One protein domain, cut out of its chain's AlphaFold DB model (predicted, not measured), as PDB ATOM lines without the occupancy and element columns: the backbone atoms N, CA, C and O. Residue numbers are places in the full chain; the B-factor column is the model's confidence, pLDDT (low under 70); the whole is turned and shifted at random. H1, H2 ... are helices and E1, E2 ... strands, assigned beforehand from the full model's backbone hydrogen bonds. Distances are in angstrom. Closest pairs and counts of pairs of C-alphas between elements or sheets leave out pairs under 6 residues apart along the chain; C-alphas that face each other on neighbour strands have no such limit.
ATOM      1  N   ASN A 208      28.388  39.122 -22.107       98.44
ATOM      2  CA  ASN A 208      27.655  38.217 -23.012       98.44
ATOM      3  C   ASN A 208      28.245  38.166 -24.431       98.44
ATOM      4  O   ASN A 208      28.297  37.100 -25.042       98.44
ATOM      5  N   VAL A 209      28.692  39.307 -24.967       98.31
ATOM      6  CA  VAL A 209      29.303  39.376 -26.299       98.31
ATOM      7  C   VAL A 209      30.678  38.725 -26.281       98.31
ATOM      8  O   VAL A 209      30.977  37.938 -27.174       98.31
ATOM      9  N   LYS A 210      31.502  38.995 -25.260       98.31
ATOM     10  CA  LYS A 210      32.819  38.354 -25.105       98.31
ATOM     11  C   LYS A 210      32.686  36.832 -25.014       98.31
ATOM     12  O   LYS A 210      33.421  36.118 -25.691       98.31
ATOM     13  N   GLU A 211      31.719  36.342 -24.239       97.62
ATOM     14  CA  GLU A 211      31.421  34.910 -24.137       97.62
ATOM     15  C   GLU A 211      30.951  34.314 -25.465       97.62
ATOM     16  O   GLU A 211      31.410  33.238 -25.846       97.62
ATOM     17  N   ALA A 212      30.057  35.004 -26.182       97.94
ATOM     18  CA  ALA A 212      29.587  34.552 -27.488       97.94
ATOM     19  C   ALA A 212      30.743  34.441 -28.493       97.94
ATOM     20  O   ALA A 212      30.847  33.432 -29.178       97.94
ATOM     21  N   LEU A 213      31.648  35.426 -28.527       97.69
ATOM     22  CA  LEU A 213      32.823  35.405 -29.403       97.69
ATOM     23  C   LEU A 213      33.758  34.223 -29.108       97.69
ATOM     24  O   LEU A 213      34.268  33.623 -30.046       97.69
ATOM     25  N   ILE A 214      33.968  33.876 -27.833       97.38
ATOM     26  CA  ILE A 214      34.833  32.751 -27.424       97.38
ATOM     27  C   ILE A 214      34.195  31.392 -27.737       97.38
ATOM     28  O   ILE A 214      34.892  30.428 -28.036       97.38
ATOM     29  N   ARG A 215      32.862  31.288 -27.668       96.88
ATOM     30  CA  ARG A 215      32.144  30.035 -27.965       96.88
ATOM     31  C   ARG A 215      32.025  29.740 -29.462       96.88
ATOM     32  O   ARG A 215      31.562  28.659 -29.819       96.88
ATOM     33  N   SER A 216      32.397  30.684 -30.318       97.19
ATOM     34  CA  SER A 216      32.175  30.608 -31.756       97.19
ATOM     35  C   SER A 216      33.388  30.104 -32.531       97.19
ATOM     36  O   SER A 216      34.537  30.399 -32.216       97.19
ATOM     37  N   GLY A 217      33.114  29.349 -33.591       96.00
ATOM     38  CA  GLY A 217      34.107  28.817 -34.514       96.00
ATOM     39  C   GLY A 217      34.385  29.729 -35.711       96.00
ATOM     40  O   GLY A 217      33.737  30.751 -35.933       96.00
ATOM     41  N   VAL A 218      35.349  29.321 -36.542       92.00
ATOM     42  CA  VAL A 218      35.751  30.048 -37.764       92.00
ATOM     43  C   VAL A 218      34.586  30.283 -38.739       92.00
ATOM     44  O   VAL A 218      34.519  31.326 -39.398       92.00
ATOM     45  N   ASP A 219      33.635  29.349 -38.787       96.44
ATOM     46  CA  ASP A 219      32.466  29.409 -39.664       96.44
ATOM     47  C   ASP A 219      31.331  30.273 -39.104       96.44
ATOM     48  O   ASP A 219      30.352  30.513 -39.809       96.44
ATOM     49  N   ASP A 220      31.442  30.805 -37.886       97.94
ATOM     50  CA  ASP A 220      30.356  31.531 -37.218       97.94
ATOM     51  C   ASP A 220      30.306  33.024 -37.561       97.94
ATOM     52  O   ASP A 220      29.641  33.803 -36.887       97.94
ATOM     53  N   THR A 221      30.945  33.445 -38.655       98.25
ATOM     54  CA  THR A 221      30.771  34.802 -39.202       98.25
ATOM     55  C   THR A 221      30.064  34.790 -40.541       98.25
ATOM     56  O   THR A 221      30.168  33.854 -41.332       98.25
ATOM     57  N   THR A 222      29.338  35.863 -40.821       98.06
ATOM     58  CA  THR A 222      28.614  36.056 -42.073       98.06
ATOM     59  C   THR A 222      28.713  37.504 -42.525       98.06
ATOM     60  O   THR A 222      29.130  38.374 -41.763       98.06
ATOM     61  N   VAL A 223      28.344  37.762 -43.778       97.31
ATOM     62  CA  VAL A 223      28.406  39.094 -44.385       97.31
ATOM     63  C   VAL A 223      26.997  39.586 -44.682       97.31
ATOM     64  O   VAL A 223      26.244  38.929 -45.399       97.31
ATOM     65  N   THR A 224      26.660  40.756 -44.155       95.00
ATOM     66  CA  THR A 224      25.387  41.453 -44.378       95.00
ATOM     67  C   THR A 224      25.613  42.736 -45.176       95.00
ATOM     68  O   THR A 224      26.735  43.239 -45.246       95.00
ATOM     69  N   GLY A 225      24.566  43.280 -45.796       92.12
ATOM     70  CA  GLY A 225      24.610  44.610 -46.414       92.12
ATOM     71  C   GLY A 225      25.387  44.674 -47.731       92.12
ATOM     72  O   GLY A 225      25.820  45.754 -48.128       92.12
ATOM     73  N   GLN A 226      25.548  43.554 -48.440       90.19
ATOM     74  CA  GLN A 226      26.218  43.501 -49.740       90.19
ATOM     75  C   GLN A 226      25.570  44.431 -50.771       90.19
ATOM     76  O   GLN A 226      26.287  45.078 -51.538       90.19
ATOM     77  N   PHE A 227      24.237  44.545 -50.770       86.31
ATOM     78  CA  PHE A 227      23.516  45.410 -51.716       86.31
ATOM     79  C   PHE A 227      23.806  46.905 -51.512       86.31
ATOM     80  O   PHE A 227      23.637  47.695 -52.435       86.31
ATOM     81  N   THR A 228      24.244  47.302 -50.311       85.12
ATOM     82  CA  THR A 228      24.501  48.712 -49.972       85.12
ATOM     83  C   THR A 228      25.806  49.237 -50.574       85.12
ATOM     84  O   THR A 228      26.078  50.434 -50.518       85.12
ATOM     85  N   GLY A 229      26.654  48.345 -51.102       86.50
ATOM     86  CA  GLY A 229      28.037  48.661 -51.461       86.50
ATOM     87  C   GLY A 229      28.983  48.771 -50.258       86.50
ATOM     88  O   GLY A 229      30.176  48.992 -50.451       86.50
ATOM     89  N   LEU A 230      28.474  48.584 -49.034       88.12
ATOM     90  CA  LEU A 230      29.206  48.617 -47.767       88.12
ATOM     91  C   LEU A 230      28.963  47.304 -46.996       88.12
ATOM     92  O   LEU A 230      28.274  47.306 -45.976       88.12
ATOM     93  N   PRO A 231      29.474  46.158 -47.484       94.31
ATOM     94  CA  PRO A 231      29.258  44.882 -46.815       94.31
ATOM     95  C   PRO A 231      29.924  44.873 -45.438       94.31
ATOM     96  O   PRO A 231      31.031  45.385 -45.280       94.31
ATOM     97  N   MET A 232      29.265  44.254 -44.463       95.31
ATOM     98  CA  MET A 232      29.730  44.152 -43.085       95.31
ATOM     99  C   MET A 232      29.803  42.696 -42.632       95.31
ATOM    100  O   MET A 232      28.806  41.975 -42.719       95.31
ATOM    101  N   ARG A 233      30.963  42.271 -42.119       98.12
ATOM    102  CA  ARG A 233      31.145  40.973 -41.471       98.12
ATOM    103  C   ARG A 233      30.817  41.046 -39.982       98.12
ATOM    104  O   ARG A 233      31.415  41.830 -39.239       98.12
ATOM    105  N   CYS A 234      29.913  40.170 -39.562       98.00
ATOM    106  CA  CYS A 234      29.453  40.038 -38.185       98.00
ATOM    107  C   CYS A 234      29.370  38.568 -37.768       98.00
ATOM    108  O   CYS A 234      29.369  37.672 -38.616       98.00
ATOM    109  N   LEU A 235      29.233  38.333 -36.464       98.25
ATOM    110  CA  LEU A 235      28.822  37.045 -35.916       98.25
ATOM    111  C   LEU A 235      27.470  36.611 -36.498       98.25
ATOM    112  O   LEU A 235      26.547  37.420 -36.609       98.25
ATOM    113  N   LYS A 236      27.341  35.327 -36.836       98.44
ATOM    114  CA  LYS A 236      26.073  34.701 -37.207       98.44
ATOM    115  C   LYS A 236      25.152  34.647 -35.993       98.44
ATOM    116  O   LYS A 236      25.458  34.028 -34.983       98.44
ATOM    117  N   ASN A 237      23.990  35.263 -36.129       98.25
ATOM    118  CA  ASN A 237      22.898  35.202 -35.162       98.25
ATOM    119  C   ASN A 237      21.530  35.392 -35.841       98.25
ATOM    120  O   ASN A 237      21.427  35.435 -37.076       98.25
ATOM    121  N   GLN A 238      20.471  35.512 -35.038       97.75
ATOM    122  CA  GLN A 238      19.107  35.697 -35.529       97.75
ATOM    123  C   GLN A 238      18.979  36.974 -36.367       97.75
ATOM    124  O   GLN A 238      18.459  36.911 -37.481       97.75
ATOM    125  N   PHE A 239      19.528  38.102 -35.903       97.31
ATOM    126  CA  PHE A 239      19.513  39.352 -36.668       97.31
ATOM    127  C   PHE A 239      20.172  39.208 -38.042       97.31
ATOM    128  O   PHE A 239      19.548  39.533 -39.051       97.31
ATOM    129  N   THR A 240      21.401  38.689 -38.115       97.00
ATOM    130  CA  THR A 240      22.100  38.536 -39.407       97.00
ATOM    131  C   THR A 240      21.377  37.576 -40.353       97.00
ATOM    132  O   THR A 240      21.327  37.831 -41.556       97.00
ATOM    133  N   SER A 241      20.760  36.517 -39.820       96.56
ATOM    134  CA  SER A 241      19.981  35.557 -40.606       96.56
ATOM    135  C   SER A 241      18.748  36.219 -41.219       96.56
ATOM    136  O   SER A 241      18.500  36.086 -42.418       96.56
ATOM    137  N   GLU A 242      17.998  36.980 -40.421       94.62
ATOM    138  CA  GLU A 242      16.835  37.733 -40.896       94.62
ATOM    139  C   GLU A 242      17.229  38.856 -41.863       94.62
ATOM    140  O   GLU A 242      16.566  39.052 -42.885       94.62
ATOM    141  N   TYR A 243      18.347  39.541 -41.609       93.75
ATOM    142  CA  TYR A 243      18.883  40.557 -42.513       93.75
ATOM    143  C   TYR A 243      19.187  39.959 -43.892       93.75
ATOM    144  O   TYR A 243      18.726  40.482 -44.904       93.75
ATOM    145  N   GLN A 244      19.899  38.828 -43.948       93.69
ATOM    146  CA  GLN A 244      20.243  38.163 -45.210       93.69
ATOM    147  C   GLN A 244      19.022  37.606 -45.950       93.69
ATOM    148  O   GLN A 244      18.982  37.637 -47.181       93.69
ATOM    149  N   LYS A 245      18.010  37.101 -45.229       92.50
ATOM    150  CA  LYS A 245      16.739  36.682 -45.845       92.50
ATOM    151  C   LYS A 245      16.052  37.859 -46.530       92.50
ATOM    152  O   LYS A 245      15.674  37.745 -47.695       92.50
ATOM    153  N   LYS A 246      15.935  38.994 -45.833       90.19
ATOM    154  CA  LYS A 246      15.369  40.219 -46.407       90.19
ATOM    155  C   LYS A 246      16.211  40.703 -47.595       90.19
ATOM    156  O   LYS A 246      15.640  41.093 -48.608       90.19
ATOM    157  N   GLU A 247      17.544  40.639 -47.490       88.56
ATOM    158  CA  GLU A 247      18.499  41.112 -48.513       88.56
ATOM    159  C   GLU A 247      18.329  40.370 -49.835       88.56
ATOM    160  O   GLU A 247      18.367  40.984 -50.898       88.56
ATOM    161  N   LYS A 248      18.073  39.060 -49.765       87.50
ATOM    162  CA  LYS A 248      17.798  38.224 -50.938       87.50
ATOM    163  C   LYS A 248      16.420  38.459 -51.550       87.50
ATOM    164  O   LYS A 248      16.255  38.197 -52.735       87.50
ATOM    165  N   ALA A 249      15.439  38.886 -50.754       86.00
ATOM    166  CA  ALA A 249      14.072  39.079 -51.223       86.00
ATOM    167  C   ALA A 249      13.940  40.376 -52.031       86.00
ATOM    168  O   ALA A 249      13.708  40.320 -53.236       86.00
ATOM    169  N   VAL A 250      14.097  41.536 -51.383       79.75
ATOM    170  CA  VAL A 250      14.034  42.855 -52.034       79.75
ATOM    171  C   VAL A 250      14.913  43.844 -51.256       79.75
ATOM    172  O   VAL A 250      14.591  44.174 -50.112       79.75
ATOM    173  N   PRO A 251      15.997  44.368 -51.855       75.25
ATOM    174  CA  PRO A 251      16.727  45.503 -51.299       75.25
ATOM    175  C   PRO A 251      15.815  46.732 -51.148       75.25
ATOM    176  O   PRO A 251      15.230  47.191 -52.129       75.25
ATOM    177  N   SER A 252      15.679  47.278 -49.936       76.50
ATOM    178  CA  SER A 252      14.766  48.398 -49.656       76.50
ATOM    179  C   SER A 252      15.331  49.388 -48.631       76.50
ATOM    180  O   SER A 252      16.235  49.068 -47.858       76.50
ATOM    181  N   TYR A 253      14.776  50.605 -48.588       75.44
ATOM    182  CA  TYR A 253      15.097  51.589 -47.542       75.44
ATOM    183  C   TYR A 253      14.744  51.077 -46.135       75.44
ATOM    184  O   TYR A 253      15.484  51.304 -45.180       75.44
ATOM    185  N   GLU A 254      13.655  50.317 -46.010       76.25
ATOM    186  CA  GLU A 254      13.245  49.690 -44.748       76.25
ATOM    187  C   GLU A 254      14.324  48.752 -44.190       76.25
ATOM    188  O   GLU A 254      14.505  48.665 -42.978       76.25
ATOM    189  N   MET A 255      15.101  48.098 -45.059       78.81
ATOM    190  CA  MET A 255      16.229  47.265 -44.645       78.81
ATOM    191  C   MET A 255      17.354  48.065 -43.992       78.81
ATOM    192  O   MET A 255      17.925  47.623 -42.996       78.81
ATOM    193  N   LEU A 256      17.663  49.249 -44.529       77.25
ATOM    194  CA  LEU A 256      18.660  50.137 -43.927       77.25
ATOM    195  C   LEU A 256      18.217  50.553 -42.522       77.25
ATOM    196  O   LEU A 256      19.020  50.561 -41.589       77.25
ATOM    197  N   MET A 257      16.923  50.830 -42.353       82.31
ATOM    198  CA  MET A 257      16.348  51.165 -41.052       82.31
ATOM    199  C   MET A 257      16.326  49.973 -40.089       82.31
ATOM    200  O   MET A 257      16.546  50.170 -38.899       82.31
ATOM    201  N   PHE A 258      16.154  48.744 -40.586       84.19
ATOM    202  CA  PHE A 258      16.212  47.522 -39.774       84.19
ATOM    203  C   PHE A 258      17.584  47.299 -39.114       84.19
ATOM    204  O   PHE A 258      17.657  46.761 -38.011       84.19
ATOM    205  N   GLY A 259      18.673  47.733 -39.760       86.31
ATOM    206  CA  GLY A 259      20.029  47.659 -39.205       86.31
ATOM    207  C   GLY A 259      20.400  48.802 -38.249       86.31
ATOM    208  O   GLY A 259      21.425  48.726 -37.567       86.31
ATOM    209  N   LYS A 260      19.599  49.874 -38.185       89.69
ATOM    210  CA  LYS A 260      19.919  51.067 -37.392       89.69
ATOM    211  C   LYS A 260      19.958  50.725 -35.899       89.69
ATOM    212  O   LYS A 260      19.040  50.115 -35.373       89.69
ATOM    213  N   GLY A 261      21.028  51.126 -35.208       93.75
ATOM    214  CA  GLY A 261      21.189  50.922 -33.759       93.75
ATOM    215  C   GLY A 261      21.644  49.519 -33.337       93.75
ATOM    216  O   GLY A 261      22.146  49.358 -32.228       93.75
ATOM    217  N   LYS A 262      21.593  48.529 -34.236       96.38
ATOM    218  CA  LYS A 262      21.851  47.115 -33.920       96.38
ATOM    219  C   LYS A 262      23.254  46.831 -33.390       96.38
ATOM    220  O   LYS A 262      23.417  45.942 -32.563       96.38
ATOM    221  N   ILE A 263      24.261  47.597 -33.817       96.75
ATOM    222  CA  ILE A 263      25.626  47.483 -33.272       96.75
ATOM    223  C   ILE A 263      25.652  47.868 -31.789       96.75
ATOM    224  O   ILE A 263      26.266  47.173 -30.987       96.75
ATOM    225  N   ARG A 264      24.955  48.947 -31.407       97.25
ATOM    226  CA  ARG A 264      24.877  49.392 -30.011       97.25
ATOM    227  C   ARG A 264      24.096  48.391 -29.161       97.25
ATOM    228  O   ARG A 264      24.552  48.053 -28.075       97.25
ATOM    229  N   GLU A 265      22.957  47.908 -29.657       98.06
ATOM    230  CA  GLU A 265      22.148  46.879 -28.980       98.06
ATOM    231  C   GLU A 265      22.956  45.602 -28.716       98.06
ATOM    232  O   GLU A 265      22.922  45.069 -27.611       98.06
ATOM    233  N   GLY A 266      23.744  45.159 -29.699       98.12
ATOM    234  CA  GLY A 266      24.629  44.010 -29.548       98.12
ATOM    235  C   GLY A 266      25.794  44.286 -28.600       98.12
ATOM    236  O   GLY A 266      25.863  43.710 -27.519       98.12
ATOM    237  N   LEU A 267      26.707  45.180 -28.993       97.94
ATOM    238  CA  LEU A 267      27.977  45.391 -28.288       97.94
ATOM    239  C   LEU A 267      27.803  45.978 -26.884       97.94
ATOM    240  O   LEU A 267      28.502  45.556 -25.966       97.94
ATOM    241  N   MET A 268      26.888  46.934 -26.708       97.75
ATOM    242  CA  MET A 268      26.688  47.617 -25.423       97.75
ATOM    243  C   MET A 268      25.516  47.035 -24.634       97.75
ATOM    244  O   MET A 268      25.587  46.953 -23.413       97.75
ATOM    245  N   GLY A 269      24.439  46.644 -25.321       97.94
ATOM    246  CA  GLY A 269      23.248  46.069 -24.688       97.94
ATOM    247  C   GLY A 269      23.359  44.576 -24.373       97.94
ATOM    248  O   GLY A 269      22.525  44.059 -23.636       97.94
TER     249      GLY A 269
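Overview. This is residues 208 to 269 of the 319 residues of the protein "Enoyl-[acyl-carrier-protein] reductase FabK" of Spirochaetae bacterium HGW-Spirochaetae-1 (UniProt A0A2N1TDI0). A small two-stranded hairpin, E1 and E2, has the longest helix, H2, packed along it mainly on E1, while H3 folds back beside H2. The printed part makes a round trip: from H1 at one end, through the hairpin and H2 to the far end, and back through H3 and H4 to near H1. It has 62 residues, with four named helices and two named strands in the order H1 E1 E2 H2 H3 H4; the sheet, E1 - E2, is antiparallel and the class is mostly helix. The whole is compact, with a radius of gyration of the C-alphas of 12.1 A and spans of 33 by 24 by 18 A.

Along the chain. H1, residues 208 to 215, begins with C-alpha 208 at (27.655, 38.217, -23.012) and is 10.6 A long from first to last C-alpha. E1, residues 221 to 224, measures 10.0 A, and E2, residues 232 to 235, measures 10.1 A. H2, residues 238 to 249, is 16.8 A long and ends with C-alpha 249 at (14.072, 39.079, -51.223). H3, residues 253 to 258, measures 8.8 A. H4, residues 262 to 267, measures 8.5 A and ends with C-alpha 267 at (27.977, 45.391, -28.288).

Arrangement. E1 and E2 form a hairpin, antiparallel at 142 degrees between their directions. N 222 and O 234 are within hydrogen-bond range at 2.9 A, as are N 232 and O 224 at 2.8 A. H2 has 4 pairs of C-alphas within 8 A of E1, the closest being those of Thr 224 and Gln 244, 6.2 A apart. H2 and H3 form a helical hairpin: they touch, H2 with residues 243 to 247 alone, and run opposite ways at a shallow tilt of 11 degrees. Their closest C-alphas are those of Lys 246 and Met 255, 7.3 A apart. H1 and H4 are close but not clearly touching, about perpendicular at 75 degrees; their closest C-alphas, of Val 209 and Leu 267, are 6.5 A apart. Among the pairs that are apart are H2 and H4, E2 and H4, and H3 and H4. In H1, H2, H3 and H4 every O i to N i+4 pair is within hydrogen-bond range.

Size, cuts and confidence. The two C-alphas farthest apart, of Ile 214 and Tyr 253, are 33.9 A from each other, while the first and last printed C-alphas, of Asn 208 and Gly 269, are 9.2 A apart. The printed part has no cut. The link from E1 to E2, with 7 residues, is short, and the other links are tight. The mean pLDDT of the printed part is 92.4 and that of H3 is 79; no printed residue is under 70.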